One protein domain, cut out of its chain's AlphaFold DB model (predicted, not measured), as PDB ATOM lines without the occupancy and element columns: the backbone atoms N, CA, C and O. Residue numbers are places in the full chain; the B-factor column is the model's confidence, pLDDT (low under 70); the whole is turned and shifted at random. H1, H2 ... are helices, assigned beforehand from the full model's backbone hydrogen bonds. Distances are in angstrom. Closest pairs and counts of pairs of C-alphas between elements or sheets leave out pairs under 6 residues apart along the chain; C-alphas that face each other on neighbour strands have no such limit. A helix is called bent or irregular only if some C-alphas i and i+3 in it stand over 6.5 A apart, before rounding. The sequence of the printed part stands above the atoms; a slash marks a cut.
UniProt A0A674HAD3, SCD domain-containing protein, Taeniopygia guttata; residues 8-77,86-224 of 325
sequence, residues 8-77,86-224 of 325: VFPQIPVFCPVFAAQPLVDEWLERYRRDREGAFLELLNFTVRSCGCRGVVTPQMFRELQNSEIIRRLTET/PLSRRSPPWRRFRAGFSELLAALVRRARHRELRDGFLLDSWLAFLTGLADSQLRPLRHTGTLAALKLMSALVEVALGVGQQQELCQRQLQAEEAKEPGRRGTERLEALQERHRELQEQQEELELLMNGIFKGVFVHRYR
ATOM      1  N   VAL A   8       1.176   3.069 -42.395       43.84
ATOM      2  CA  VAL A   8       2.617   2.968 -42.056       43.84
ATOM      3  C   VAL A   8       3.368   1.610 -42.128       43.84
ATOM      4  O   VAL A   8       4.408   1.546 -42.781       43.84
ATOM      5  N   PHE A   9       2.835   0.494 -41.617       42.84
ATOM      6  CA  PHE A   9       3.320  -0.865 -41.921       42.84
ATOM      7  C   PHE A   9       2.793  -1.520 -43.235       42.84
ATOM      8  O   PHE A   9       3.077  -2.703 -43.444       42.84
ATOM      9  N   PRO A  10       2.075  -0.864 -44.186       43.53
ATOM     10  CA  PRO A  10       1.563  -1.517 -45.382       43.53
ATOM     11  C   PRO A  10       2.654  -1.588 -46.464       43.53
ATOM     12  O   PRO A  10       2.408  -2.120 -47.542       43.53
ATOM     13  N   GLN A  11       3.859  -1.069 -46.183       39.22
ATOM     14  CA  GLN A  11       5.041  -1.196 -47.031       39.22
ATOM     15  C   GLN A  11       5.808  -2.505 -46.822       39.22
ATOM     16  O   GLN A  11       6.865  -2.699 -47.415       39.22
ATOM     17  N   ILE A  12       5.234  -3.474 -46.109       43.06
ATOM     18  CA  ILE A  12       5.465  -4.867 -46.483       43.06
ATOM     19  C   ILE A  12       4.321  -5.245 -47.424       43.06
ATOM     20  O   ILE A  12       3.342  -5.852 -46.976       43.06
ATOM     21  N   PRO A  13       4.386  -4.927 -48.738       38.62
ATOM     22  CA  PRO A  13       3.626  -5.726 -49.663       38.62
ATOM     23  C   PRO A  13       4.018  -7.163 -49.356       38.62
ATOM     24  O   PRO A  13       5.199  -7.512 -49.299       38.62
ATOM     25  N   VAL A  14       3.015  -8.024 -49.288       41.69
ATOM     26  CA  VAL A  14       3.156  -9.477 -49.442       41.69
ATOM     27  C   VAL A  14       4.006  -9.835 -50.698       41.69
ATOM     28  O   VAL A  14       4.404 -10.977 -50.893       41.69
ATOM     29  N   PHE A  15       4.347  -8.836 -51.527       36.09
ATOM     30  CA  PHE A  15       5.115  -8.862 -52.761       36.09
ATOM     31  C   PHE A  15       6.165  -7.732 -52.906       36.09
ATOM     32  O   PHE A  15       6.189  -7.084 -53.948       36.09
ATOM     33  N   CYS A  16       7.049  -7.467 -51.933       36.69
ATOM     34  CA  CYS A  16       8.266  -6.693 -52.247       36.69
ATOM     35  C   CYS A  16       9.557  -7.486 -52.010       36.69
ATOM     36  O   CYS A  16       9.750  -8.039 -50.925       36.69
ATOM     37  N   PRO A  17      10.436  -7.582 -53.023       37.88
ATOM     38  CA  PRO A  17      11.733  -8.215 -52.884       37.88
ATOM     39  C   PRO A  17      12.658  -7.237 -52.151       37.88
ATOM     40  O   PRO A  17      12.913  -6.152 -52.648       37.88
ATOM     41  N   VAL A  18      13.174  -7.621 -50.983       43.31
ATOM     42  CA  VAL A  18      14.281  -6.909 -50.317       43.31
ATOM     43  C   VAL A  18      13.946  -5.454 -49.929       43.31
ATOM     44  O   VAL A  18      14.517  -4.509 -50.459       43.31
ATOM     45  N   PHE A  19      13.054  -5.246 -48.955       55.97
ATOM     46  CA  PHE A  19      13.114  -3.996 -48.187       55.97
ATOM     47  C   PHE A  19      14.248  -4.098 -47.169       55.97
ATOM     48  O   PHE A  19      14.381  -5.112 -46.481       55.97
ATOM     49  N   ALA A  20      15.044  -3.038 -47.042       63.41
ATOM     50  CA  ALA A  20      15.873  -2.873 -45.862       63.41
ATOM     51  C   ALA A  20      14.922  -2.654 -44.674       63.41
ATOM     52  O   ALA A  20      14.193  -1.665 -44.634       63.41
ATOM     53  N   ALA A  21      14.891  -3.586 -43.720       77.12
ATOM     54  CA  ALA A  21      14.058  -3.443 -42.525       77.12
ATOM     55  C   ALA A  21      14.477  -2.225 -41.682       77.12
ATOM     56  O   ALA A  21      13.650  -1.623 -41.007       77.12
ATOM     57  N   GLN A  22      15.755  -1.842 -41.757       81.62
ATOM     58  CA  GLN A  22      16.345  -0.788 -40.932       81.62
ATOM     59  C   GLN A  22      15.704   0.599 -41.148       81.62
ATOM     60  O   GLN A  22      15.218   1.135 -40.158       81.62
ATOM     61  N   PRO A  23      15.595   1.162 -42.374       86.94
ATOM     62  CA  PRO A  23      14.914   2.445 -42.581       86.94
ATOM     63  C   PRO A  23      13.465   2.475 -42.084       86.94
ATOM     64  O   PRO A  23      13.038   3.471 -41.510       86.94
ATOM     65  N   LEU A  24      12.716   1.382 -42.269       87.38
ATOM     66  CA  LEU A  24      11.327   1.293 -41.812       87.38
ATOM     67  C   LEU A  24      11.239   1.313 -40.281       87.38
ATOM     68  O   LEU A  24      10.393   2.003 -39.712       87.38
ATOM     69  N   VAL A  25      12.120   0.559 -39.619       91.94
ATOM     70  CA  VAL A  25      12.232   0.561 -38.158       91.94
ATOM     71  C   VAL A  25      12.643   1.938 -37.646       91.94
ATOM     72  O   VAL A  25      12.060   2.404 -36.676       91.94
ATOM     73  N   ASP A  26      13.589   2.610 -38.301       91.56
ATOM     74  CA  ASP A  26      14.027   3.954 -37.912       91.56
ATOM     75  C   ASP A  26      12.889   4.968 -37.999       91.56
ATOM     76  O   ASP A  26      12.632   5.699 -37.045       91.56
ATOM     77  N   GLU A  27      12.147   4.958 -39.103       92.56
ATOM     78  CA  GLU A  27      10.979   5.817 -39.280       92.56
ATOM     79  C   GLU A  27       9.890   5.525 -38.234       92.56
ATOM     80  O   GLU A  27       9.253   6.439 -37.704       92.56
ATOM     81  N   TRP A  28       9.673   4.246 -37.909       94.81
ATOM     82  CA  TRP A  28       8.732   3.854 -36.864       94.81
ATOM     83  C   TRP A  28       9.201   4.294 -35.471       94.81
ATOM     84  O   TRP A  28       8.387   4.808 -34.708       94.81
ATOM     85  N   LEU A  29      10.495   4.189 -35.158       95.06
ATOM     86  CA  LEU A  29      11.059   4.666 -33.892       95.06
ATOM     87  C   LEU A  29      10.938   6.190 -33.754       95.06
ATOM     88  O   LEU A  29      10.634   6.680 -32.669       95.06
ATOM     89  N   GLU A  30      11.101   6.955 -34.838       95.12
ATOM     90  CA  GLU A  30      10.840   8.402 -34.815       95.12
ATOM     91  C   GLU A  30       9.374   8.721 -34.499       95.12
ATOM     92  O   GLU A  30       9.092   9.624 -33.708       95.12
ATOM     93  N   ARG A  31       8.424   7.969 -35.069       95.31
ATOM     94  CA  ARG A  31       7.005   8.099 -34.702       95.31
ATOM     95  C   ARG A  31       6.761   7.709 -33.255       95.31
ATOM     96  O   ARG A  31       6.083   8.450 -32.558       95.31
ATOM     97  N   TYR A  32       7.360   6.618 -32.793       96.44
ATOM     98  CA  TYR A  32       7.247   6.151 -31.416       96.44
ATOM     99  C   TYR A  32       7.736   7.189 -30.399       96.44
ATOM    100  O   TYR A  32       7.116   7.380 -29.357       96.44
ATOM    101  N   ARG A  33       8.792   7.943 -30.727       94.88
ATOM    102  CA  ARG A  33       9.267   9.061 -29.893       94.88
ATOM    103  C   ARG A  33       8.311  10.255 -29.857       94.88
ATOM    104  O   ARG A  33       8.368  11.027 -28.906       94.88
ATOM    105  N   ARG A  34       7.480  10.441 -30.888       96.31
ATOM    106  CA  ARG A  34       6.515  11.553 -30.990       96.31
ATOM    107  C   ARG A  34       5.152  11.192 -30.401       96.31
ATOM    108  O   ARG A  34       4.573  11.997 -29.684       96.31
ATOM    109  N   ASP A  35       4.661   9.998 -30.708       96.44
ATOM    110  CA  ASP A  35       3.405   9.425 -30.230       96.44
ATOM    111  C   ASP A  35       3.625   7.943 -29.900       96.44
ATOM    112  O   ASP A  35       3.532   7.053 -30.754       96.44
ATOM    113  N   ARG A  36       3.947   7.700 -28.626       94.94
ATOM    114  CA  ARG A  36       4.276   6.372 -28.106       94.94
ATOM    115  C   ARG A  36       3.115   5.393 -28.259       94.94
ATOM    116  O   ARG A  36       3.324   4.250 -28.658       94.94
ATOM    117  N   GLU A  37       1.900   5.833 -27.942       95.19
ATOM    118  CA  GLU A  37       0.709   4.981 -27.977       95.19
ATOM    119  C   GLU A  37       0.304   4.663 -29.420       95.19
ATOM    120  O   GLU A  37       0.090   3.496 -29.755       95.19
ATOM    121  N   GLY A  38       0.253   5.679 -30.288       95.88
ATOM    122  CA  GLY A  38      -0.116   5.509 -31.692       95.88
ATOM    123  C   GLY A  38       0.829   4.564 -32.430       95.88
ATOM    124  O   GLY A  38       0.382   3.600 -33.053       95.88
ATOM    125  N   ALA A  39       2.142   4.764 -32.293       96.00
ATOM    126  CA  ALA A  39       3.128   3.883 -32.914       96.00
ATOM    127  C   ALA A  39       3.072   2.452 -32.347       96.00
ATOM    128  O   ALA A  39       3.203   1.482 -33.097       96.00
ATOM    129  N   PHE A  40       2.834   2.290 -31.041       96.31
ATOM    130  CA  PHE A  40       2.680   0.968 -30.433       96.31
ATOM    131  C   PHE A  40       1.439   0.225 -30.953       96.31
ATOM    132  O   PHE A  40       1.510  -0.962 -31.277       96.31
ATOM    133  N   LEU A  41       0.316   0.926 -31.127       96.50
ATOM    134  CA  LEU A  41      -0.888   0.375 -31.755       96.50
ATOM    135  C   LEU A  41      -0.642  -0.081 -33.198       96.50
ATOM    136  O   LEU A  41      -1.213  -1.090 -33.621       96.50
ATOM    137  N   GLU A  42       0.206   0.618 -33.957       95.06
ATOM    138  CA  GLU A  42       0.624   0.166 -35.288       95.06
ATOM    139  C   GLU A  42       1.355  -1.185 -35.215       95.06
ATOM    140  O   GLU A  42       1.049  -2.090 -35.995       95.06
ATOM    141  N   LEU A  43       2.261  -1.356 -34.244       95.50
ATOM    142  CA  LEU A  43       3.006  -2.600 -34.027       95.50
ATOM    143  C   LEU A  43       2.093  -3.762 -33.586       95.50
ATOM    144  O   LEU A  43       2.206  -4.885 -34.097       95.50
ATOM    145  N   LEU A  44       1.141  -3.494 -32.685       95.50
ATOM    146  CA  LEU A  44       0.122  -4.468 -32.280       95.50
ATOM    147  C   LEU A  44      -0.714  -4.917 -33.479       95.50
ATOM    148  O   LEU A  44      -0.846  -6.114 -33.743       95.50
ATOM    149  N   ASN A  45      -1.235  -3.969 -34.256       95.00
ATOM    150  CA  ASN A  45      -2.067  -4.278 -35.414       95.00
ATOM    151  C   ASN A  45      -1.282  -4.965 -36.541       95.00
ATOM    152  O   ASN A  45      -1.833  -5.831 -37.225       95.00
ATOM    153  N   PHE A  46       0.004  -4.653 -36.717       94.31
ATOM    154  CA  PHE A  46       0.891  -5.404 -37.605       94.31
ATOM    155  C   PHE A  46       1.004  -6.878 -37.178       94.31
ATOM    156  O   PHE A  46       0.877  -7.784 -38.010       94.31
ATOM    157  N   THR A  47       1.162  -7.131 -35.876       94.81
ATOM    158  CA  THR A  47       1.209  -8.487 -35.306       94.81
ATOM    159  C   THR A  47      -0.111  -9.232 -35.544       94.81
ATOM    160  O   THR A  47      -0.112 -10.360 -36.041       94.81
ATOM    161  N   VAL A  48      -1.249  -8.584 -35.274       93.06
ATOM    162  CA  VAL A  48      -2.600  -9.140 -35.482       93.06
ATOM    163  C   VAL A  48      -2.842  -9.499 -36.950       93.06
ATOM    164  O   VAL A  48      -3.267 -10.615 -37.257       93.06
ATOM    165  N   ARG A  49      -2.499  -8.604 -37.882       91.81
ATOM    166  CA  ARG A  49      -2.635  -8.860 -39.325       91.81
ATOM    167  C   ARG A  49      -1.720  -9.982 -39.806       91.81
ATOM    168  O   ARG A  49      -2.111 -10.753 -40.679       91.81
ATOM    169  N   SER A  50      -0.537 -10.123 -39.207       93.06
ATOM    170  CA  SER A  50       0.387 -11.230 -39.495       93.06
ATOM    171  C   SER A  50      -0.183 -12.593 -39.079       93.06
ATOM    172  O   SER A  50       0.147 -13.604 -39.699       93.06
ATOM    173  N   CYS A  51      -1.115 -12.620 -38.116       92.25
ATOM    174  CA  CYS A  51      -1.892 -13.814 -37.768       92.25
ATOM    175  C   CYS A  51      -2.959 -14.167 -38.821       92.25
ATOM    176  O   CYS A  51      -3.580 -15.219 -38.724       92.25
ATOM    177  N   GLY A  52      -3.223 -13.292 -39.797       89.44
ATOM    178  CA  GLY A  52      -4.362 -13.400 -40.713       89.44
ATOM    179  C   GLY A  52      -5.670 -12.820 -40.157       89.44
ATOM    180  O   GLY A  52      -6.688 -12.874 -40.841       89.44
ATOM    181  N   CYS A  53      -5.651 -12.235 -38.953       88.44
ATOM    182  CA  CYS A  53      -6.826 -11.599 -38.361       88.44
ATOM    183  C   CYS A  53      -7.099 -10.249 -39.046       88.44
ATOM    184  O   CYS A  53      -6.187  -9.444 -39.252       88.44
ATOM    185  N   ARG A  54      -8.367 -10.000 -39.398       85.69
ATOM    186  CA  ARG A  54      -8.830  -8.720 -39.968       85.69
ATOM    187  C   ARG A  54      -9.310  -7.727 -38.906       85.69
ATOM    188  O   ARG A  54      -9.555  -6.572 -39.244       85.69
ATOM    189  N   GLY A  55      -9.451  -8.176 -37.658       87.00
ATOM    190  CA  GLY A  55      -9.766  -7.324 -36.518       87.00
ATOM    191  C   GLY A  55      -8.693  -6.259 -36.296       87.00
ATOM    192  O   GLY A  55      -7.545  -6.402 -36.722       87.00
ATOM    193  N   VAL A  56      -9.087  -5.171 -35.642       91.50
ATOM    194  CA  VAL A  56      -8.216  -4.029 -35.355       91.50
ATOM    195  C   VAL A  56      -8.267  -3.751 -33.862       91.50
ATOM    196  O   VAL A  56      -9.348  -3.601 -33.296       91.50
ATOM    197  N   VAL A  57      -7.100  -3.659 -33.231       94.62
ATOM    198  CA  VAL A  57      -6.965  -3.158 -31.862       94.62
ATOM    199  C   VAL A  57      -7.083  -1.641 -31.924       94.62
ATOM    200  O   VAL A  57      -6.221  -0.973 -32.500       94.62
ATOM    201  N   THR A  58      -8.180  -1.104 -31.397       95.44
ATOM    202  CA  THR A  58      -8.439   0.342 -31.393       95.44
ATOM    203  C   THR A  58      -7.747   1.021 -30.203       95.44
ATOM    204  O   THR A  58      -7.457   0.350 -29.209       95.44
ATOM    205  N   PRO A  59      -7.534   2.353 -30.240       96.62
ATOM    206  CA  PRO A  59      -7.012   3.085 -29.084       96.62
ATOM    207  C   PRO A  59      -7.864   2.899 -27.826       96.62
ATOM    208  O   PRO A  59      -7.335   2.719 -26.735       96.62
ATOM    209  N   GLN A  60      -9.191   2.866 -27.983       96.62
ATOM    210  CA  GLN A  60     -10.107   2.615 -26.874       96.62
ATOM    211  C   GLN A  60      -9.877   1.229 -26.260       96.62
ATOM    212  O   GLN A  60      -9.715   1.113 -25.050       96.62
ATOM    213  N   MET A  61      -9.792   0.183 -27.092       96.06
ATOM    214  CA  MET A  61      -9.512  -1.171 -26.612       96.06
ATOM    215  C   MET A  61      -8.183  -1.236 -25.862       96.06
ATOM    216  O   MET A  61      -8.115  -1.860 -24.813       96.06
ATOM    217  N   PHE A  62      -7.144  -0.583 -26.384       95.25
ATOM    218  CA  PHE A  62      -5.821  -0.591 -25.770       95.25
ATOM    219  C   PHE A  62      -5.774   0.120 -24.410       95.25
ATOM    220  O   PHE A  62      -5.055  -0.328 -23.523       95.25
ATOM    221  N   ARG A  63      -6.555   1.190 -24.220       95.12
ATOM    222  CA  ARG A  63      -6.619   1.920 -22.943       95.12
ATOM    223  C   ARG A  63      -7.524   1.258 -21.906       95.12
ATOM    224  O   ARG A  63      -7.260   1.377 -20.715       95.12
ATOM    225  N   GLU A  64      -8.602   0.609 -22.342       97.00
ATOM    226  CA  GLU A  64      -9.680   0.159 -21.450       97.00
ATOM    227  C   GLU A  64      -9.667  -1.349 -21.167       97.00
ATOM    228  O   GLU A  64     -10.275  -1.792 -20.193       97.00
ATOM    229  N   LEU A  65      -9.008  -2.159 -22.004       96.81
ATOM    230  CA  LEU A  65      -9.090  -3.619 -21.937       96.81
ATOM    231  C   LEU A  65      -7.730  -4.255 -21.654       96.81
ATOM    232  O   LEU A  65      -6.687  -3.807 -22.117       96.81
ATOM    233  N   GLN A  66      -7.759  -5.383 -20.947       96.62
ATOM    234  CA  GLN A  66      -6.588  -6.243 -20.805       96.62
ATOM    235  C   GLN A  66      -6.316  -7.029 -22.094       96.62
ATOM    236  O   GLN A  66      -7.231  -7.327 -22.864       96.62
ATOM    237  N   ASN A  67      -5.062  -7.456 -22.287       96.19
ATOM    238  CA  ASN A  67      -4.648  -8.250 -23.449       96.19
ATOM    239  C   ASN A  67      -5.518  -9.498 -23.669       96.19
ATOM    240  O   ASN A  67      -5.843  -9.810 -24.810       96.19
ATOM    241  N   SER A  68      -5.934 -10.188 -22.603       95.50
ATOM    242  CA  SER A  68      -6.819 -11.359 -22.683       95.50
ATOM    243  C   SER A  68      -8.161 -11.032 -23.348       95.50
ATOM    244  O   SER A  68      -8.598 -11.750 -24.246       95.50
ATOM    245  N   GLU A  69      -8.782  -9.919 -22.963       96.75
ATOM    246  CA  GLU A  69     -10.059  -9.449 -23.506       96.75
ATOM    247  C   GLU A  69      -9.905  -8.915 -24.937       96.75
ATOM    248  O   GLU A  69     -10.733  -9.213 -25.799       96.75
ATOM    249  N   ILE A  70      -8.815  -8.195 -25.229       96.75
ATOM    250  CA  ILE A  70      -8.477  -7.778 -26.599       96.75
ATOM    251  C   ILE A  70      -8.359  -9.010 -27.500       96.75
ATOM    252  O   ILE A  70      -8.994  -9.074 -28.551       96.75
ATOM    253  N   ILE A  71      -7.584 -10.011 -27.079       96.31
ATOM    254  CA  ILE A  71      -7.355 -11.237 -27.846       96.31
ATOM    255  C   ILE A  71      -8.657 -12.014 -28.022       96.31
ATOM    256  O   ILE A  71      -8.932 -12.462 -29.132       96.31
ATOM    257  N   ARG A  72      -9.499 -12.107 -26.986       94.81
ATOM    258  CA  ARG A  72     -10.828 -12.727 -27.075       94.81
ATOM    259  C   ARG A  72     -11.674 -12.074 -28.173       94.81
ATOM    260  O   ARG A  72     -12.159 -12.774 -29.058       94.81
ATOM    261  N   ARG A  73     -11.756 -10.742 -28.216       94.00
ATOM    262  CA  ARG A  73     -12.480 -10.020 -29.285       94.00
ATOM    263  C   ARG A  73     -11.866 -10.230 -30.675       94.00
ATOM    264  O   ARG A  73     -12.582 -10.346 -31.672       94.00
ATOM    265  N   LEU A  74     -10.538 -10.323 -30.766       91.31
ATOM    266  CA  LEU A  74      -9.860 -10.664 -32.024       91.31
ATOM    267  C   LEU A  74     -10.172 -12.099 -32.473       91.31
ATOM    268  O   LEU A  74     -10.254 -12.345 -33.673       91.31
ATOM    269  N   THR A  75     -10.370 -13.034 -31.536       89.12
ATOM    270  CA  THR A  75     -10.798 -14.403 -31.859       89.12
ATOM    271  C   THR A  75     -12.249 -14.466 -32.329       89.12
ATOM    272  O   THR A  75     -12.528 -15.174 -33.288       89.12
ATOM    273  N   GLU A  76     -13.155 -13.679 -31.742       87.31
ATOM    274  CA  GLU A  76     -14.569 -13.612 -32.158       87.31
ATOM    275  C   GLU A  76     -14.743 -13.044 -33.570       87.31
ATOM    276  O   GLU A  76     -15.645 -13.436 -34.306       87.31
ATOM    277  N   THR A  77     -13.864 -12.122 -33.960       82.56
ATOM    278  CA  THR A  77     -13.862 -11.508 -35.296       82.56
ATOM    279  C   THR A  77     -13.020 -12.284 -36.312       82.56
ATOM    280  O   THR A  77     -12.900 -11.866 -37.469       82.56
ATOM    281  N   PRO A  86      -0.868 -16.071 -43.057       90.81
ATOM    282  CA  PRO A  86       0.358 -15.567 -43.685       90.81
ATOM    283  C   PRO A  86       1.634 -16.378 -43.417       90.81
ATOM    284  O   PRO A  86       2.416 -16.610 -44.338       90.81
ATOM    285  N   LEU A  87       1.829 -16.840 -42.179       89.94
ATOM    286  CA  LEU A  87       3.032 -17.565 -41.757       89.94
ATOM    287  C   LEU A  87       2.986 -19.084 -41.983       89.94
ATOM    288  O   LEU A  87       4.032 -19.719 -41.878       89.94
ATOM    289  N   SER A  88       1.829 -19.671 -42.313       89.94
ATOM    290  CA  SER A  88       1.724 -21.102 -42.658       89.94
ATOM    291  C   SER A  88       1.880 -21.374 -44.158       89.94
ATOM    292  O   SER A  88       2.064 -22.520 -44.574       89.94
ATOM    293  N   ARG A  89       1.791 -20.334 -44.995       89.00
ATOM    294  CA  ARG A  89       1.836 -20.453 -46.457       89.00
ATOM    295  C   ARG A  89       3.261 -20.680 -46.958       89.00
ATOM    296  O   ARG A  89       4.191 -19.951 -46.618       89.00
ATOM    297  N   ARG A  90       3.430 -21.678 -47.833       88.06
ATOM    298  CA  ARG A  90       4.750 -22.122 -48.326       88.06
ATOM    299  C   ARG A  90       5.156 -21.558 -49.691       88.06
ATOM    300  O   ARG A  90       6.301 -21.749 -50.106       88.06
ATOM    301  N   SER A  91       4.263 -20.864 -50.402       87.94
ATOM    302  CA  SER A  91       4.611 -20.308 -51.716       87.94
ATOM    303  C   SER A  91       5.641 -19.168 -51.597       87.94
ATOM    304  O   SER A  91       5.784 -18.565 -50.529       87.94
ATOM    305  N   PRO A  92       6.424 -18.881 -52.657       88.81
ATOM    306  CA  PRO A  92       7.560 -17.960 -52.573       88.81
ATOM    307  C   PRO A  92       7.267 -16.577 -51.954       88.81
ATOM    308  O   PRO A  92       8.082 -16.147 -51.137       88.81
ATOM    309  N   PRO A  93       6.139 -15.894 -52.251       86.88
ATOM    310  CA  PRO A  93       5.814 -14.609 -51.623       86.88
ATOM    311  C   PRO A  93       5.683 -14.709 -50.097       86.88
ATOM    312  O   PRO A  93       6.238 -13.891 -49.368       86.88
ATOM    313  N   TRP A  94       5.046 -15.769 -49.595       86.69
ATOM    314  CA  TRP A  94       4.830 -15.960 -48.158       86.69
ATOM    315  C   TRP A  94       6.085 -16.427 -47.415       86.69
ATOM    316  O   TRP A  94       6.310 -16.022 -46.276       86.69
ATOM    317  N   ARG A  95       6.981 -17.178 -48.075       88.00
ATOM    318  CA  ARG A  95       8.322 -17.445 -47.521       88.00
ATOM    319  C   ARG A  95       9.128 -16.158 -47.343       88.00
ATOM    320  O   ARG A  95       9.779 -15.993 -46.314       88.00
ATOM    321  N   ARG A  96       9.053 -15.234 -48.310       86.50
ATOM    322  CA  ARG A  96       9.680 -13.905 -48.197       86.50
ATOM    323  C   ARG A  96       9.033 -13.073 -47.097       86.50
ATOM    324  O   ARG A  96       9.762 -12.469 -46.323       86.50
ATOM    325  N   PHE A  97       7.704 -13.100 -46.979       87.50
ATOM    326  CA  PHE A  97       6.998 -12.448 -45.875       87.50
ATOM    327  C   PHE A  97       7.478 -12.962 -44.512       87.50
ATOM    328  O   PHE A  97       7.848 -12.159 -43.667       87.50
ATOM    329  N   ARG A  98       7.570 -14.284 -44.305       89.88
ATOM    330  CA  ARG A  98       8.082 -14.870 -43.050       89.88
ATOM    331  C   ARG A  98       9.518 -14.428 -42.734       89.88
ATOM    332  O   ARG A  98       9.831 -14.146 -41.574       89.88
ATOM    333  N   ALA A  99      10.383 -14.362 -43.747       89.75
ATOM    334  CA  ALA A  99      11.752 -13.872 -43.591       89.75
ATOM    335  C   ALA A  99      11.787 -12.374 -43.242       89.75
ATOM    336  O   ALA A  99      12.444 -11.993 -42.277       89.75
ATOM    337  N   GLY A 100      11.027 -11.544 -43.963       89.19
ATOM    338  CA  GLY A 100      10.920 -10.105 -43.710       89.19
ATOM    339  C   GLY A 100      10.295  -9.779 -42.354       89.19
ATOM    340  O   GLY A 100      10.786  -8.897 -41.663       89.19
ATOM    341  N   PHE A 101       9.280 -10.538 -41.932       90.81
ATOM    342  CA  PHE A 101       8.707 -10.468 -40.588       90.81
ATOM    343  C   PHE A 101       9.792 -10.709 -39.539       90.81
ATOM    344  O   PHE A 101      10.002  -9.869 -38.676       90.81
ATOM    345  N   SER A 102      10.547 -11.805 -39.661       92.62
ATOM    346  CA  SER A 102      11.623 -12.133 -38.715       92.62
ATOM    347  C   SER A 102      12.719 -11.058 -38.674       92.62
ATOM    348  O   SER A 102      13.181 -10.707 -37.591       92.62
ATOM    349  N   GLU A 103      13.118 -10.519 -39.831       91.62
ATOM    350  CA  GLU A 103      14.141  -9.468 -39.902       91.62
ATOM    351  C   GLU A 103      13.644  -8.128 -39.351       91.62
ATOM    352  O   GLU A 103      14.405  -7.434 -38.688       91.62
ATOM    353  N   LEU A 104      12.373  -7.775 -39.556       91.56
ATOM    354  CA  LEU A 104      11.776  -6.572 -38.972       91.56
ATOM    355  C   LEU A 104      11.825  -6.612 -37.440       91.56
ATOM    356  O   LEU A 104      12.236  -5.633 -36.820       91.56
ATOM    357  N   LEU A 105      11.447  -7.744 -36.833       92.69
ATOM    358  CA  LEU A 105      11.499  -7.925 -35.378       92.69
ATOM    359  C   LEU A 105      12.932  -7.780 -34.852       92.69
ATOM    360  O   LEU A 105      13.172  -7.088 -33.863       92.69
ATOM    361  N   ALA A 106      13.890  -8.404 -35.541       91.75
ATOM    362  CA  ALA A 106      15.290  -8.327 -35.155       91.75
ATOM    363  C   ALA A 106      15.861  -6.913 -35.334       91.75
ATOM    364  O   ALA A 106      16.569  -6.414 -34.459       91.75
ATOM    365  N   ALA A 107      15.513  -6.228 -36.425       92.00
ATOM    366  CA  ALA A 107      15.878  -4.837 -36.648       92.00
ATOM    367  C   ALA A 107      15.302  -3.923 -35.562       92.00
ATOM    368  O   ALA A 107      16.044  -3.091 -35.046       92.00
ATOM    369  N   LEU A 108      14.043  -4.112 -35.154       93.81
ATOM    370  CA  LEU A 108      13.427  -3.327 -34.083       93.81
ATOM    371  C   LEU A 108      14.231  -3.417 -32.785       93.81
ATOM    372  O   LEU A 108      14.644  -2.386 -32.262       93.81
ATOM    373  N   VAL A 109      14.543  -4.631 -32.323       94.06
ATOM    374  CA  VAL A 109      15.344  -4.837 -31.103       94.06
ATOM    375  C   VAL A 109      16.744  -4.233 -31.249       94.06
ATOM    376  O   VAL A 109      17.190  -3.483 -30.383       94.06
ATOM    377  N   ARG A 110      17.428  -4.478 -32.375       91.50
ATOM    378  CA  ARG A 110      18.777  -3.939 -32.621       91.50
ATOM    379  C   ARG A 110      18.817  -2.409 -32.621       91.50
ATOM    380  O   ARG A 110      19.792  -1.836 -32.140       91.50
ATOM    381  N   ARG A 111      17.803  -1.746 -33.186       91.38
ATOM    382  CA  ARG A 111      17.751  -0.279 -33.314       91.38
ATOM    383  C   ARG A 111      17.267   0.399 -32.033       91.38
ATOM    384  O   ARG A 111      17.813   1.436 -31.672       91.38
ATOM    385  N   ALA A 112      16.338  -0.223 -31.313       91.06
ATOM    386  CA  ALA A 112      15.801   0.277 -30.048       91.06
ATOM    387  C   ALA A 112      16.759   0.111 -28.847       91.06
ATOM    388  O   ALA A 112      16.518   0.684 -27.782       91.06
ATOM    389  N   ARG A 113      17.838  -0.682 -28.984       86.12
ATOM    390  CA  ARG A 113      18.675  -1.172 -27.864       86.12
ATOM    391  C   ARG A 113      19.218  -0.112 -26.908       86.12
ATOM    392  O   ARG A 113      19.488  -0.415 -25.756       86.12
ATOM    393  N   HIS A 114      19.408   1.119 -27.376       81.69
ATOM    394  CA  HIS A 114      20.011   2.176 -26.567       81.69
ATOM    395  C   HIS A 114      18.991   2.988 -25.765       81.69
ATOM    396  O   HIS A 114      19.370   3.610 -24.773       81.69
ATOM    397  N   ARG A 115      17.717   3.019 -26.177       84.81
ATOM    398  CA  ARG A 115      16.738   3.950 -25.607       84.81
ATOM    399  C   ARG A 115      15.374   3.303 -25.410       84.81
ATOM    400  O   ARG A 115      14.929   3.185 -24.279       84.81
ATOM    401  N   GLU A 116      14.742   2.848 -26.485       89.50
ATOM    402  CA  GLU A 116      13.352   2.385 -26.456       89.50
ATOM    403  C   GLU A 116      13.196   0.979 -25.868       89.50
ATOM    404  O   GLU A 116      12.118   0.649 -25.397       89.50
ATOM    405  N   LEU A 117      14.253   0.155 -25.830       83.69
ATOM    406  CA  LEU A 117      14.183  -1.122 -25.101       83.69
ATOM    407  C   LEU A 117      14.078  -0.951 -23.581       83.69
ATOM    408  O   LEU A 117      13.647  -1.881 -22.910       83.69
ATOM    409  N   ARG A 118      14.479   0.210 -23.056       82.25
ATOM    410  CA  ARG A 118      14.614   0.482 -21.617       82.25
ATOM    411  C   ARG A 118      13.574   1.474 -21.103       82.25
ATOM    412  O   ARG A 118      13.724   2.045 -20.031       82.25
ATOM    413  N   ASP A 119      12.535   1.742 -21.889       89.81
ATOM    414  CA  ASP A 119      11.504   2.714 -21.521       89.81
ATOM    415  C   ASP A 119      10.399   2.130 -20.623       89.81
ATOM    416  O   ASP A 119       9.442   2.836 -20.292       89.81
ATOM    417  N   GLY A 120      10.525   0.847 -20.257       88.69
ATOM    418  CA  GLY A 120       9.572   0.103 -19.432       88.69
ATOM    419  C   GLY A 120       8.199  -0.082 -20.078       88.69
ATOM    420  O   GLY A 120       7.221  -0.338 -19.376       88.69
ATOM    421  N   PHE A 121       8.084   0.124 -21.395       93.88
ATOM    422  CA  PHE A 121       6.813   0.053 -22.105       93.88
ATOM    423  C   PHE A 121       6.889  -0.787 -23.378       93.88
ATOM    424  O   PHE A 121       6.066  -1.691 -23.525       93.88
ATOM    425  N   LEU A 122       7.828  -0.519 -24.296       94.38
ATOM    426  CA  LEU A 122       7.809  -1.109 -25.640       94.38
ATOM    427  C   LEU A 122       7.867  -2.640 -25.605       94.38
ATOM    428  O   LEU A 122       6.947  -3.309 -26.087       94.38
ATOM    429  N   LEU A 123       8.949  -3.206 -25.064       92.75
ATOM    430  CA  LEU A 123       9.107  -4.658 -25.035       92.75
ATOM    431  C   LEU A 123       8.214  -5.317 -23.994       92.75
ATOM    432  O   LEU A 123       7.659  -6.363 -24.307       92.75
ATOM    433  N   ASP A 124       8.022  -4.722 -22.818       93.25
ATOM    434  CA  ASP A 124       7.168  -5.288 -21.769       93.25
ATOM    435  C   ASP A 124       5.724  -5.460 -22.250       93.25
ATOM    436  O   ASP A 124       5.153  -6.554 -22.189       93.25
ATOM    437  N   SER A 125       5.147  -4.397 -22.816       95.81
ATOM    438  CA  SER A 125       3.764  -4.411 -23.300       95.81
ATOM    439  C   SER A 125       3.607  -5.349 -24.491       95.81
ATOM    440  O   SER A 125       2.610  -6.073 -24.598       95.81
ATOM    441  N   TRP A 126       4.589  -5.373 -25.398       96.12
ATOM    442  CA  TRP A 126       4.506  -6.234 -26.570       96.12
ATOM    443  C   TRP A 126       4.727  -7.700 -26.219       96.12
ATOM    444  O   TRP A 126       3.979  -8.549 -26.696       96.12
ATOM    445  N   LEU A 127       5.679  -8.010 -25.339       96.31
ATOM    446  CA  LEU A 127       5.900  -9.359 -24.832       96.31
ATOM    447  C   LEU A 127       4.661  -9.883 -24.106       96.31
ATOM    448  O   LEU A 127       4.260 -11.026 -24.337       96.31
ATOM    449  N   ALA A 128       4.008  -9.056 -23.287       97.38
ATOM    450  CA  ALA A 128       2.748  -9.419 -22.646       97.38
ATOM    451  C   ALA A 128       1.663  -9.760 -23.684       97.38
ATOM    452  O   ALA A 128       0.953 -10.760 -23.542       97.38
ATOM    453  N   PHE A 129       1.560  -8.980 -24.764       98.12
ATOM    454  CA  PHE A 129       0.611  -9.251 -25.843       98.12
ATOM    455  C   PHE A 129       0.957 -10.529 -26.625       98.12
ATOM    456  O   PHE A 129       0.089 -11.373 -26.847       98.12
ATOM    457  N   LEU A 130       2.229 -10.724 -26.996       98.38
ATOM    458  CA  LEU A 130       2.710 -11.918 -27.703       98.38
ATOM    459  C   LEU A 130       2.534 -13.194 -26.877       98.38
ATOM    460  O   LEU A 130       2.182 -14.235 -27.435       98.38
ATOM    461  N   THR A 131       2.727 -13.107 -25.561       98.50
ATOM    462  CA  THR A 131       2.470 -14.207 -24.624       98.50
ATOM    463  C   THR A 131       0.992 -14.585 -24.642       98.50
ATOM    464  O   THR A 131       0.667 -15.760 -24.805       98.50
ATOM    465  N   GLY A 132       0.089 -13.598 -24.594       98.19
ATOM    466  CA  GLY A 132      -1.347 -13.843 -24.744       98.19
ATOM    467  C   GLY A 132      -1.709 -14.484 -26.090       98.19
ATOM    468  O   GLY A 132      -2.522 -15.404 -26.140       98.19
ATOM    469  N   LEU A 133      -1.086 -14.048 -27.194       98.19
ATOM    470  CA  LEU A 133      -1.304 -14.669 -28.506       98.19
ATOM    471  C   LEU A 133      -0.823 -16.126 -28.532       98.19
ATOM    472  O   LEU A 133      -1.521 -16.985 -29.067       98.19
ATOM    473  N   ALA A 134       0.342 -16.414 -27.943       98.38
ATOM    474  CA  ALA A 134       0.910 -17.760 -27.848       98.38
ATOM    475  C   ALA A 134       0.080 -18.714 -26.958       98.38
ATOM    476  O   ALA A 134       0.133 -19.936 -27.137       98.38
ATOM    477  N   ASP A 135      -0.718 -18.176 -26.038       97.81
ATOM    478  CA  ASP A 135      -1.651 -18.957 -25.217       97.81
ATOM    479  C   ASP A 135      -3.024 -19.174 -25.888       97.81
ATOM    480  O   ASP A 135      -3.843 -19.972 -25.435       97.81
ATOM    481  N   SER A 136      -3.280 -18.520 -27.027       96.62
ATOM    482  CA  SER A 136      -4.549 -18.650 -27.745       96.62
ATOM    483  C   SER A 136      -4.817 -20.079 -28.236       96.62
ATOM    484  O   SER A 136      -3.934 -20.784 -28.740       96.62
ATOM    485  N   GLN A 137      -6.090 -20.477 -28.200       93.56
ATOM    486  CA  GLN A 137      -6.562 -21.727 -28.800       93.56
ATOM    487  C   GLN A 137      -6.522 -21.685 -30.337       93.56
ATOM    488  O   GLN A 137      -6.310 -22.719 -30.979       93.56
ATOM    489  N   LEU A 138      -6.610 -20.493 -30.941       93.94
ATOM    490  CA  LEU A 138      -6.515 -20.332 -32.391       93.94
ATOM    491  C   LEU A 138      -5.072 -20.521 -32.864       93.94
ATOM    492  O   LEU A 138      -4.177 -19.737 -32.542       93.94
ATOM    493  N   ARG A 139      -4.850 -21.551 -33.693       95.31
ATOM    494  CA  ARG A 139      -3.533 -21.860 -34.271       95.31
ATOM    495  C   ARG A 139      -2.867 -20.650 -34.952       95.31
ATOM    496  O   ARG A 139      -1.666 -20.498 -34.732       95.31
ATOM    497  N   PRO A 140      -3.557 -19.810 -35.752       95.44
ATOM    498  CA  PRO A 140      -2.911 -18.681 -36.424       95.44
ATOM    499  C   PRO A 140      -2.292 -17.670 -35.453       95.44
ATOM    500  O   PRO A 140      -1.131 -17.289 -35.616       95.44
ATOM    501  N   LEU A 141      -3.036 -17.287 -34.410       96.12
ATOM    502  CA  LEU A 141      -2.556 -16.390 -33.352       96.12
ATOM    503  C   LEU A 141      -1.393 -17.029 -32.605       96.12
ATOM    504  O   LEU A 141      -0.330 -16.430 -32.466       96.12
ATOM    505  N   ARG A 142      -1.577 -18.284 -32.204       97.56
ATOM    506  CA  ARG A 142      -0.592 -19.019 -31.433       97.56
ATOM    507  C   ARG A 142       0.732 -19.209 -32.160       97.56
ATOM    508  O   ARG A 142       1.789 -18.954 -31.583       97.56
ATOM    509  N   HIS A 143       0.697 -19.643 -33.418       98.00
ATOM    510  CA  HIS A 143       1.902 -19.820 -34.225       98.00
ATOM    511  C   HIS A 143       2.621 -18.484 -34.434       98.00
ATOM    512  O   HIS A 143       3.838 -18.412 -34.269       98.00
ATOM    513  N   THR A 144       1.872 -17.422 -34.735       97.56
ATOM    514  CA  THR A 144       2.433 -16.094 -35.008       97.56
ATOM    515  C   THR A 144       3.038 -15.470 -33.754       97.56
ATOM    516  O   THR A 144       4.185 -15.033 -33.794       97.56
ATOM    517  N   GLY A 145       2.314 -15.495 -32.629       98.38
ATOM    518  CA  GLY A 145       2.796 -15.020 -31.332       98.38
ATOM    519  C   GLY A 145       4.044 -15.772 -30.873       98.38
ATOM    520  O   GLY A 145       5.021 -15.151 -30.460       98.38
ATOM    521  N   THR A 146       4.059 -17.098 -31.050       98.81
ATOM    522  CA  THR A 146       5.236 -17.919 -30.738       98.81
ATOM    523  C   THR A 146       6.425 -17.547 -31.618       98.81
ATOM    524  O   THR A 146       7.498 -17.265 -31.096       98.81
ATOM    525  N   LEU A 147       6.259 -17.505 -32.947       98.50
ATOM    526  CA  LEU A 147       7.354 -17.146 -33.851       98.50
ATOM    527  C   LEU A 147       7.905 -15.755 -33.526       98.50
ATOM    528  O   LEU A 147       9.120 -15.585 -33.471       98.50
ATOM    529  N   ALA A 148       7.027 -14.778 -33.290       98.44
ATOM    530  CA  ALA A 148       7.428 -13.418 -32.965       98.44
ATOM    531  C   ALA A 148       8.249 -13.362 -31.673       98.44
ATOM    532  O   ALA A 148       9.364 -12.848 -31.686       98.44
ATOM    533  N   ALA A 149       7.750 -13.960 -30.587       98.69
ATOM    534  CA  ALA A 149       8.447 -13.977 -29.306       98.69
ATOM    535  C   ALA A 149       9.818 -14.665 -29.406       98.69
ATOM    536  O   ALA A 149      10.809 -14.143 -28.902       98.69
ATOM    537  N   LEU A 150       9.914 -15.794 -30.114       98.69
ATOM    538  CA  LEU A 150      11.192 -16.491 -30.279       98.69
ATOM    539  C   LEU A 150      12.188 -15.697 -31.140       98.69
ATOM    540  O   LEU A 150      13.383 -15.702 -30.852       98.69
ATOM    541  N   LYS A 151      11.717 -14.969 -32.160       97.88
ATOM    542  CA  LYS A 151      12.573 -14.065 -32.946       97.88
ATOM    543  C   LYS A 151      13.016 -12.838 -32.151       97.88
ATOM    544  O   LYS A 151      14.155 -12.410 -32.328       97.88
ATOM    545  N   LEU A 152      12.178 -12.321 -31.251       97.25
ATOM    546  CA  LEU A 152      12.590 -11.290 -30.295       97.25
ATOM    547  C   LEU A 152      13.668 -11.810 -29.351       97.25
ATOM    548  O   LEU A 152      14.680 -11.140 -29.191       97.25
ATOM    549  N   MET A 153      13.511 -13.022 -28.810       98.25
ATOM    550  CA  MET A 153      14.551 -13.667 -28.005       98.25
ATOM    551  C   MET A 153      15.867 -13.762 -28.781       98.25
ATOM    552  O   MET A 153      16.897 -13.326 -28.285       98.25
ATOM    553  N   SER A 154      15.843 -14.252 -30.023       98.44
ATOM    554  CA  SER A 154      17.047 -14.338 -30.860       98.44
ATOM    555  C   SER A 154      17.745 -12.989 -31.054       98.44
ATOM    556  O   SER A 154      18.972 -12.929 -31.041       98.44
ATOM    557  N   ALA A 155      16.984 -11.905 -31.198       97.19
ATOM    558  CA  ALA A 155      17.546 -10.564 -31.311       97.19
ATOM    559  C   ALA A 155      18.065 -10.021 -29.967       97.19
ATOM    560  O   ALA A 155      19.108  -9.373 -29.938       97.19
ATOM    561  N   LEU A 156      17.386 -10.316 -28.854       97.12
ATOM    562  CA  LEU A 156      17.848  -9.973 -27.505       97.12
ATOM    563  C   LEU A 156      19.156 -10.687 -27.164       97.12
ATOM    564  O   LEU A 156      20.062 -10.053 -26.639       97.12
ATOM    565  N   VAL A 157      19.300 -11.956 -27.553       98.00
ATOM    566  CA  VAL A 157      20.548 -12.721 -27.418       98.00
ATOM    567  C   VAL A 157      21.708 -12.034 -28.147       98.00
ATOM    568  O   VAL A 157      22.806 -11.943 -27.605       98.00
ATOM    569  N   GLU A 158      21.484 -11.511 -29.358       95.69
ATOM    570  CA  GLU A 158      22.510 -10.755 -30.096       95.69
ATOM    571  C   GLU A 158      22.896  -9.449 -29.388       95.69
ATOM    572  O   GLU A 158      24.075  -9.099 -29.346       95.69
ATOM    573  N   VAL A 159      21.916  -8.727 -28.835       95.62
ATOM    574  CA  VAL A 159      22.171  -7.488 -28.088       95.62
ATOM    575  C   VAL A 159      22.918  -7.786 -26.788       95.62
ATOM    576  O   VAL A 159      23.923  -7.129 -26.528       95.62
ATOM    577  N   ALA A 160      22.493  -8.796 -26.026       95.75
ATOM    578  CA  ALA A 160      23.126  -9.211 -24.775       95.75
ATOM    579  C   ALA A 160      24.576  -9.661 -24.992       95.75
ATOM    580  O   ALA A 160      25.467  -9.249 -24.259       95.75
ATOM    581  N   LEU A 161      24.851 -10.413 -26.064       95.00
ATOM    582  CA  LEU A 161      26.225 -10.759 -26.434       95.00
ATOM    583  C   LEU A 161      27.078  -9.505 -26.691       95.00
ATOM    584  O   LEU A 161      28.225  -9.431 -26.253       95.00
ATOM    585  N   GLY A 162      26.521  -8.508 -27.387       94.44
ATOM    586  CA  GLY A 162      27.204  -7.238 -27.634       94.44
ATOM    587  C   GLY A 162      27.480  -6.444 -26.353       94.44
ATOM    588  O   GLY A 162      28.568  -5.893 -26.207       94.44
ATOM    589  N   VAL A 163      26.529  -6.415 -25.414       94.50
ATOM    590  CA  VAL A 163      26.701  -5.773 -24.100       94.50
ATOM    591  C   VAL A 163      27.765  -6.503 -23.277       94.50
ATOM    592  O   VAL A 163      28.669  -5.849 -22.765       94.50
ATOM    593  N   GLY A 164      27.752  -7.838 -23.238       95.00
ATOM    594  CA  GLY A 164      28.776  -8.632 -22.548       95.00
ATOM    595  C   GLY A 164      30.195  -8.381 -23.077       95.00
ATOM    596  O   GLY A 164      31.130  -8.184 -22.304       95.00
ATOM    597  N   GLN A 165      30.365  -8.261 -24.398       95.12
ATOM    598  CA  GLN A 165      31.658  -7.884 -24.991       95.12
ATOM    599  C   GLN A 165      32.110  -6.476 -24.568       95.12
ATOM    600  O   GLN A 165      33.301  -6.234 -24.350       95.12
ATOM    601  N   GLN A 166      31.169  -5.534 -24.442       95.50
ATOM    602  CA  GLN A 166      31.462  -4.189 -23.948       95.50
ATOM    603  C   GLN A 166      31.834  -4.194 -22.462       95.50
ATOM    604  O   GLN A 166      32.744  -3.457 -22.079       95.50
ATOM    605  N   GLN A 167      31.188  -5.032 -21.647       95.31
ATOM    606  CA  GLN A 167      31.538  -5.220 -20.237       95.31
ATOM    607  C   GLN A 167      32.962  -5.751 -20.089       95.31
ATOM    608  O   GLN A 167      33.752  -5.156 -19.362       95.31
ATOM    609  N   GLU A 168      33.333  -6.805 -20.825       95.75
ATOM    610  CA  GLU A 168      34.693  -7.363 -20.779       95.75
ATOM    611  C   GLU A 168      35.759  -6.325 -21.153       95.75
ATOM    612  O   GLU A 168      36.805  -6.231 -20.505       95.75
ATOM    613  N   LEU A 169      35.500  -5.517 -22.186       96.81
ATOM    614  CA  LEU A 169      36.403  -4.438 -22.583       96.81
ATOM    615  C   LEU A 169      36.516  -3.367 -21.491       96.81
ATOM    616  O   LEU A 169      37.627  -2.947 -21.164       96.81
ATOM    617  N   CYS A 170      35.384  -2.935 -20.933       97.00
ATOM    618  CA  CYS A 170      35.337  -1.938 -19.867       97.00
ATOM    619  C   CYS A 170      36.080  -2.430 -18.614       97.00
ATOM    620  O   CYS A 170      36.908  -1.706 -18.063       97.00
ATOM    621  N   GLN A 171      35.897  -3.699 -18.247       96.31
ATOM    622  CA  GLN A 171      36.580  -4.334 -17.124       96.31
ATOM    623  C   GLN A 171      38.103  -4.382 -17.316       96.31
ATOM    624  O   GLN A 171      38.860  -4.075 -16.395       96.31
ATOM    625  N   ARG A 172      38.584  -4.704 -18.525       97.06
ATOM    626  CA  ARG A 172      40.027  -4.666 -18.832       97.06
ATOM    627  C   ARG A 172      40.592  -3.247 -18.760       97.06
ATOM    628  O   ARG A 172      41.722  -3.061 -18.313       97.06
ATOM    629  N   GLN A 173      39.824  -2.245 -19.193       95.75
ATOM    630  CA  GLN A 173      40.223  -0.838 -19.098       95.75
ATOM    631  C   GLN A 173      40.304  -0.363 -17.644       95.75
ATOM    632  O   GLN A 173      41.251   0.348 -17.311       95.75
ATOM    633  N   LEU A 174      39.363  -0.786 -16.793       94.81
ATOM    634  CA  LEU A 174      39.399  -0.541 -15.349       94.81
ATOM    635  C   LEU A 174      40.670  -1.114 -14.725       94.81
ATOM    636  O   LEU A 174      41.458  -0.366 -14.157       94.81
ATOM    637  N   GLN A 175      40.929  -2.407 -14.934       95.19
ATOM    638  CA  GLN A 175      42.119  -3.078 -14.402       95.19
ATOM    639  C   GLN A 175      43.423  -2.413 -14.867       95.19
ATOM    640  O   GLN A 175      44.358  -2.249 -14.085       95.19
ATOM    641  N   ALA A 176      43.494  -1.996 -16.134       95.31
ATOM    642  CA  ALA A 176      44.663  -1.307 -16.672       95.31
ATOM    643  C   ALA A 176      44.870   0.088 -16.054       95.31
ATOM    644  O   ALA A 176      46.012   0.512 -15.877       95.31
ATOM    645  N   GLU A 177      43.793   0.810 -15.737       94.44
ATOM    646  CA  GLU A 177      43.866   2.115 -15.076       94.44
ATOM    647  C   GLU A 177      44.232   1.972 -13.590       94.44
ATOM    648  O   GLU A 177      45.071   2.718 -13.083       94.44
ATOM    649  N   GLU A 178      43.680   0.965 -12.910       92.81
ATOM    650  CA  GLU A 178      44.007   0.616 -11.523       92.81
ATOM    651  C   GLU A 178      45.461   0.156 -11.366       92.81
ATOM    652  O   GLU A 178      46.106   0.480 -10.369       92.81
ATOM    653  N   ALA A 179      46.021  -0.532 -12.361       94.19
ATOM    654  CA  ALA A 179      47.413  -0.979 -12.343       94.19
ATOM    655  C   ALA A 179      48.439   0.165 -12.473       94.19
ATOM    656  O   ALA A 179      49.632  -0.051 -12.250       94.19
ATOM    657  N   LYS A 180      48.015   1.387 -12.830       94.25
ATOM    658  CA  LYS A 180      48.926   2.536 -12.926       94.25
ATOM    659  C   LYS A 180      49.411   2.986 -11.552       94.25
ATOM    660  O   LYS A 180      48.679   2.925 -10.559       94.25
ATOM    661  N   GLU A 181      50.629   3.527 -11.534       91.94
ATOM    662  CA  GLU A 181      51.194   4.207 -10.368       91.94
ATOM    663  C   GLU A 181      50.257   5.322  -9.868       91.94
ATOM    664  O   GLU A 181      49.658   6.017 -10.697       91.94
ATOM    665  N   PRO A 182      50.160   5.564  -8.545       85.25
ATOM    666  CA  PRO A 182      49.216   6.528  -7.973       85.25
ATOM    667  C   PRO A 182      49.273   7.930  -8.596       85.25
ATOM    668  O   PRO A 182      48.234   8.548  -8.790       85.25
ATOM    669  N   GLY A 183      50.460   8.418  -8.975       85.00
ATOM    670  CA  GLY A 183      50.628   9.735  -9.607       85.00
ATOM    671  C   GLY A 183      50.247   9.806 -11.093       85.00
ATOM    672  O   GLY A 183      50.173  10.896 -11.648       85.00
ATOM    673  N   ARG A 184      50.025   8.663 -11.757       86.56
ATOM    674  CA  ARG A 184      49.633   8.560 -13.179       86.56
ATOM    675  C   ARG A 184      48.204   8.052 -13.370       86.56
ATOM    676  O   ARG A 184      47.744   7.921 -14.506       86.56
ATOM    677  N   ARG A 185      47.534   7.719 -12.271       90.31
ATOM    678  CA  ARG A 185      46.170   7.205 -12.229       90.31
ATOM    679  C   ARG A 185      45.191   8.371 -12.318       90.31
ATOM    680  O   ARG A 185      45.212   9.257 -11.469       90.31
ATOM    681  N   GLY A 186      44.339   8.373 -13.340       91.19
ATOM    682  CA  GLY A 186      43.305   9.399 -13.479       91.19
ATOM    683  C   GLY A 186      42.074   9.053 -12.646       91.19
ATOM    684  O   GLY A 186      41.368   8.109 -12.991       91.19
ATOM    685  N   THR A 187      41.791   9.817 -11.588       90.56
ATOM    686  CA  THR A 187      40.598   9.622 -10.738       90.56
ATOM    687  C   THR A 187      39.303   9.762 -11.535       90.56
ATOM    688  O   THR A 187      38.494   8.843 -11.539       90.56
ATOM    689  N   GLU A 188      39.162  10.832 -12.322       93.56
ATOM    690  CA  GLU A 188      37.987  11.063 -13.180       93.56
ATOM    691  C   GLU A 188      37.783   9.937 -14.206       93.56
ATOM    692  O   GLU A 188      36.662   9.525 -14.498       93.56
ATOM    693  N   ARG A 189      38.882   9.398 -14.752       93.25
ATOM    694  CA  ARG A 189      38.827   8.287 -15.710       93.25
ATOM    695  C   ARG A 189      38.373   6.991 -15.045       93.25
ATOM    696  O   ARG A 189      37.634   6.235 -15.669       93.25
ATOM    697  N   LEU A 190      38.820   6.725 -13.818       94.06
ATOM    698  CA  LEU A 190      38.359   5.574 -13.044       94.06
ATOM    699  C   LEU A 190      36.871   5.681 -12.733       94.06
ATOM    700  O   LEU A 190      36.146   4.733 -13.010       94.06
ATOM    701  N   GLU A 191      36.417   6.834 -12.245       95.12
ATOM    702  CA  GLU A 191      35.001   7.076 -11.949       95.12
ATOM    703  C   GLU A 191      34.130   6.894 -13.200       95.12
ATOM    704  O   GLU A 191      33.135   6.172 -13.165       95.12
ATOM    705  N   ALA A 192      34.544   7.451 -14.344       96.00
ATOM    706  CA  ALA A 192      33.823   7.289 -15.607       96.00
ATOM    707  C   ALA A 192      33.765   5.827 -16.085       96.00
ATOM    708  O   ALA A 192      32.736   5.376 -16.591       96.00
ATOM    709  N   LEU A 193      34.859   5.071 -15.938       96.38
ATOM    710  CA  LEU A 193      34.889   3.651 -16.288       96.38
ATOM    711  C   LEU A 193      34.038   2.806 -15.327       96.38
ATOM    712  O   LEU A 193      33.370   1.878 -15.776       96.38
ATOM    713  N   GLN A 194      34.033   3.127 -14.031       96.00
ATOM    714  CA  GLN A 194      33.221   2.437 -13.023       96.00
ATOM    715  C   GLN A 194      31.730   2.669 -13.270       96.00
ATOM    716  O   GLN A 194      30.957   1.711 -13.288       96.00
ATOM    717  N   GLU A 195      31.339   3.914 -13.536       96.62
ATOM    718  CA  GLU A 195      29.965   4.254 -13.898       96.62
ATOM    719  C   GLU A 195      29.544   3.518 -15.173       96.62
ATOM    720  O   GLU A 195      28.502   2.866 -15.209       96.62
ATOM    721  N   ARG A 196      30.404   3.519 -16.200       95.56
ATOM    722  CA  ARG A 196      30.120   2.813 -17.450       95.56
ATOM    723  C   ARG A 196      29.966   1.306 -17.258       95.56
ATOM    724  O   ARG A 196      29.116   0.694 -17.905       95.56
ATOM    725  N   HIS A 197      30.790   0.700 -16.408       95.50
ATOM    726  CA  HIS A 197      30.680  -0.714 -16.077       95.50
ATOM    727  C   HIS A 197      29.339  -1.014 -15.398       95.50
ATOM    728  O   HIS A 197      28.654  -1.948 -15.812       95.50
ATOM    729  N   ARG A 198      28.923  -0.183 -14.431       96.06
ATOM    730  CA  ARG A 198      27.618  -0.297 -13.766       96.06
ATOM    731  C   ARG A 198      26.456  -0.193 -14.757       96.06
ATOM    732  O   ARG A 198      25.604  -1.073 -14.770       96.06
ATOM    733  N   GLU A 199      26.459   0.809 -15.637       94.00
ATOM    734  CA  GLU A 199      25.422   0.960 -16.673       94.00
ATOM    735  C   GLU A 199      25.311  -0.283 -17.569       94.00
ATOM    736  O   GLU A 199      24.213  -0.708 -17.930       94.00
ATOM    737  N   LEU A 200      26.449  -0.859 -17.969       94.69
ATOM    738  CA  LEU A 200      26.463  -2.060 -18.799       94.69
ATOM    739  C   LEU A 200      25.955  -3.283 -18.027       94.69
ATOM    740  O   LEU A 200      25.344  -4.157 -18.637       94.69
ATOM    741  N   GLN A 201      26.215  -3.384 -16.720       95.31
ATOM    742  CA  GLN A 201      25.672  -4.444 -15.859       95.31
ATOM    743  C   GLN A 201      24.152  -4.355 -15.746       95.31
ATOM    744  O   GLN A 201      23.476  -5.338 -16.035       95.31
ATOM    745  N   GLU A 202      23.615  -3.174 -15.447       93.44
ATOM    746  CA  GLU A 202      22.165  -2.941 -15.395       93.44
ATOM    747  C   GLU A 202      21.498  -3.284 -16.741       93.44
ATOM    748  O   GLU A 202      20.490  -3.987 -16.787       93.44
ATOM    749  N   GLN A 203      22.113  -2.884 -17.863       92.38
ATOM    750  CA  GLN A 203      21.634  -3.253 -19.202       92.38
ATOM    751  C   GLN A 203      21.598  -4.767 -19.431       92.38
ATOM    752  O   GLN A 203      20.678  -5.274 -20.070       92.38
ATOM    753  N   GLN A 204      22.604  -5.493 -18.948       93.94
ATOM    754  CA  GLN A 204      22.660  -6.945 -19.080       93.94
ATOM    755  C   GLN A 204      21.545  -7.617 -18.263       93.94
ATOM    756  O   GLN A 204      20.866  -8.502 -18.785       93.94
ATOM    757  N   GLU A 205      21.300  -7.154 -17.036       93.69
ATOM    758  CA  GLU A 205      20.226  -7.658 -16.168       93.69
ATOM    759  C   GLU A 205      18.833  -7.422 -16.776       93.69
ATOM    760  O   GLU A 205      18.006  -8.337 -16.818       93.69
ATOM    761  N   GLU A 206      18.574  -6.231 -17.324       91.81
ATOM    762  CA  GLU A 206      17.315  -5.914 -18.018       91.81
ATOM    763  C   GLU A 206      17.072  -6.841 -19.221       91.81
ATOM    764  O   GLU A 206      15.975  -7.385 -19.400       91.81
ATOM    765  N   LEU A 207      18.105  -7.071 -20.040       93.75
ATOM    766  CA  LEU A 207      18.021  -7.988 -21.178       93.75
ATOM    767  C   LEU A 207      17.751  -9.423 -20.714       93.75
ATOM    768  O   LEU A 207      16.931 -10.119 -21.315       93.75
ATOM    769  N   GLU A 208      18.390  -9.867 -19.633       94.62
ATOM    770  CA  GLU A 208      18.157 -11.186 -19.044       94.62
ATOM    771  C   GLU A 208      16.737 -11.347 -18.501       94.62
ATOM    772  O   GLU A 208      16.138 -12.412 -18.677       94.62
ATOM    773  N   LEU A 209      16.149 -10.309 -17.902       94.56
ATOM    774  CA  LEU A 209      14.749 -10.322 -17.472       94.56
ATOM    775  C   LEU A 209      13.796 -10.499 -18.660       94.56
ATOM    776  O   LEU A 209      12.912 -11.361 -18.614       94.56
ATOM    777  N   LEU A 210      14.010  -9.759 -19.749       94.56
ATOM    778  CA  LEU A 210      13.211  -9.872 -20.973       94.56
ATOM    779  C   LEU A 210      13.344 -11.257 -21.621       94.56
ATOM    780  O   LEU A 210      12.341 -11.886 -21.976       94.56
ATOM    781  N   MET A 211      14.575 -11.768 -21.731       97.50
ATOM    782  CA  MET A 211      14.842 -13.119 -22.229       97.50
ATOM    783  C   MET A 211      14.139 -14.167 -21.353       97.50
ATOM    784  O   MET A 211      13.409 -15.024 -21.858       97.50
ATOM    785  N   ASN A 212      14.262 -14.068 -20.029       97.44
ATOM    786  CA  ASN A 212      13.579 -14.963 -19.097       97.44
ATOM    787  C   ASN A 212      12.052 -14.888 -19.222       97.44
ATOM    788  O   ASN A 212      11.389 -15.927 -19.148       97.44
ATOM    789  N   GLY A 213      11.496 -13.697 -19.453       97.44
ATOM    790  CA  GLY A 213      10.077 -13.487 -19.726       97.44
ATOM    791  C   GLY A 213       9.610 -14.254 -20.966       97.44
ATOM    792  O   GLY A 213       8.630 -14.994 -20.898       97.44
ATOM    793  N   ILE A 214      10.354 -14.178 -22.074       98.56
ATOM    794  CA  ILE A 214      10.047 -14.950 -23.290       98.56
ATOM    795  C   ILE A 214      10.189 -16.454 -23.039       98.56
ATOM    796  O   ILE A 214       9.338 -17.248 -23.456       98.56
ATOM    797  N   PHE A 215      11.256 -16.870 -22.358       98.69
ATOM    798  CA  PHE A 215      11.519 -18.284 -22.132       98.69
ATOM    799  C   PHE A 215      10.418 -18.925 -21.276       98.69
ATOM    800  O   PHE A 215       9.815 -19.925 -21.674       98.69
ATOM    801  N   LYS A 216      10.111 -18.318 -20.125       98.19
ATOM    802  CA  LYS A 216       9.106 -18.815 -19.175       98.19
ATOM    803  C   LYS A 216       7.672 -18.569 -19.641       98.19
ATOM    804  O   LYS A 216       6.824 -19.415 -19.399       98.19
ATOM    805  N   GLY A 217       7.394 -17.451 -20.309       98.00
ATOM    806  CA  GLY A 217       6.047 -17.106 -20.773       98.00
ATOM    807  C   GLY A 217       5.643 -17.829 -22.056       98.00
ATOM    808  O   GLY A 217       4.484 -18.199 -22.218       98.00
ATOM    809  N   VAL A 218       6.594 -18.089 -22.962       98.81
ATOM    810  CA  VAL A 218       6.297 -18.645 -24.291       98.81
ATOM    811  C   VAL A 218       6.989 -19.985 -24.515       98.81
ATOM    812  O   VAL A 218       6.316 -20.997 -24.733       98.81
ATOM    813  N   PHE A 219       8.321 -20.040 -24.458       98.88
ATOM    814  CA  PHE A 219       9.068 -21.226 -24.896       98.88
ATOM    815  C   PHE A 219       8.672 -22.500 -24.129       98.88
ATOM    816  O   PHE A 219       8.308 -23.502 -24.753       98.88
ATOM    817  N   VAL A 220       8.655 -22.467 -22.790       98.62
ATOM    818  CA  VAL A 220       8.329 -23.644 -21.948       98.62
ATOM    819  C   VAL A 220       6.894 -24.154 -22.136       98.62
ATOM    820  O   VAL A 220       6.581 -25.309 -21.831       98.62
ATOM    821  N   HIS A 221       6.006 -23.321 -22.675       98.56
ATOM    822  CA  HIS A 221       4.644 -23.711 -23.010       98.56
ATOM    823  C   HIS A 221       4.534 -24.220 -24.446       98.56
ATOM    824  O   HIS A 221       3.704 -25.089 -24.705       98.56
ATOM    825  N   ARG A 222       5.320 -23.676 -25.383       98.75
ATOM    826  CA  ARG A 222       5.162 -23.906 -26.830       98.75
ATOM    827  C   ARG A 222       6.089 -24.964 -27.420       98.75
ATOM    828  O   ARG A 222       5.728 -25.566 -28.428       98.75
ATOM    829  N   TYR A 223       7.194 -25.315 -26.760       98.75
ATOM    830  CA  TYR A 223       8.031 -26.444 -27.206       98.75
ATOM    831  C   TYR A 223       7.265 -27.779 -27.233       98.75
ATOM    832  O   TYR A 223       7.644 -28.704 -27.943       98.75
ATOM    833  N   ARG A 224       6.166 -27.854 -26.472       98.50
ATOM    834  CA  ARG A 224       5.243 -28.989 -26.344       98.50
ATOM    835  C   ARG A 224       3.845 -28.699 -26.905       98.50
ATOM    836  O   ARG A 224       2.878 -29.326 -26.485       98.50
TER     837      ARG A 224
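This is residues 8 to 77 and 86 to 224 of the 325 residues of the protein "SCD domain-containing protein" of Taeniopygia guttata (UniProt A0A674HAD3). A long helical hairpin, H7 and H8, reaches out as an arm from a head of shorter helices, and residues 179 to 184, in its turn, stick out at the far tip. In the head, H5, H6 and H2 pack on the half of H7 that comes first in the chain; H1 spans H5 and H2, while H3 packs on H2 and H4 on H6. The printed part has 209 residues with eight named helices, H1 to H8 in chain order, and no named strand: the class is all helix. It is only just loose, close to compact, with a radius of gyration of the C-alphas of 20.3 A, and elongated, spanning 72 by 39 by 37 A.

H1, residues 21 to 34, and H2, residues 36 to 50, form a helical hairpin at a steep tilt of 39 degrees; their closest C-alphas, Tyr 32 and Ala 39, are 4.9 A apart. H3, residues 59 to 64, only just touches H2, with 3 pairs of C-alphas within 8 A, the closest being Leu 41 and Pro 59 at 7.2 A. H4, residues 67 to 76, touches H6, residues 122 to 135, closest at the C-alphas of Asn 67 and Phe 129, 5.9 A. H5, residues 92 to 112, touches H1, closest at the C-alphas of Ala 21 and Leu 104, 5.3 A. H7, residues 139 to 178, is the hub, touching H2, H5, H6 and H8, residues 187 to 222. Its closest C-alphas with H5 are Ala 155 and Ala 106, 5.0 A apart. H6, H7 and H8 form an up and down bundle, each running against the one before. H7 and H8 are a hairpin at a shallow tilt of 22 degrees, closest at the C-alphas of Met 153 and Met 211, 5.8 A. H1 and H7 are apart. Every O i to N i+4 pair is within hydrogen-bond range in H1 to H7; in H8, 30 of 32 are.

H1 begins at C-alpha 21, (14.058, -3.443, -42.525). H5 is 30.1 A long. H7 measures 57.3 A and ends at C-alpha 178, (44.007, 0.616, -11.523). H8 measures 51.4 A, ends at C-alpha 222, (5.162, -23.906, -26.830), and has a kink of 32 degrees near residue 216; it is irregular, with C-alphas 217 and 220 7.0 A apart.

The C-alphas farthest apart, Glu 76 and Gly 183, are 72.8 A apart. Residues 78 to 85 are not printed, and C-alphas 77 and 86 are 17.0 A apart across this cut. Of the links printed whole, none is long. Residues 8 to 20 have pLDDT under 70; the mean of the printed part is 90.7.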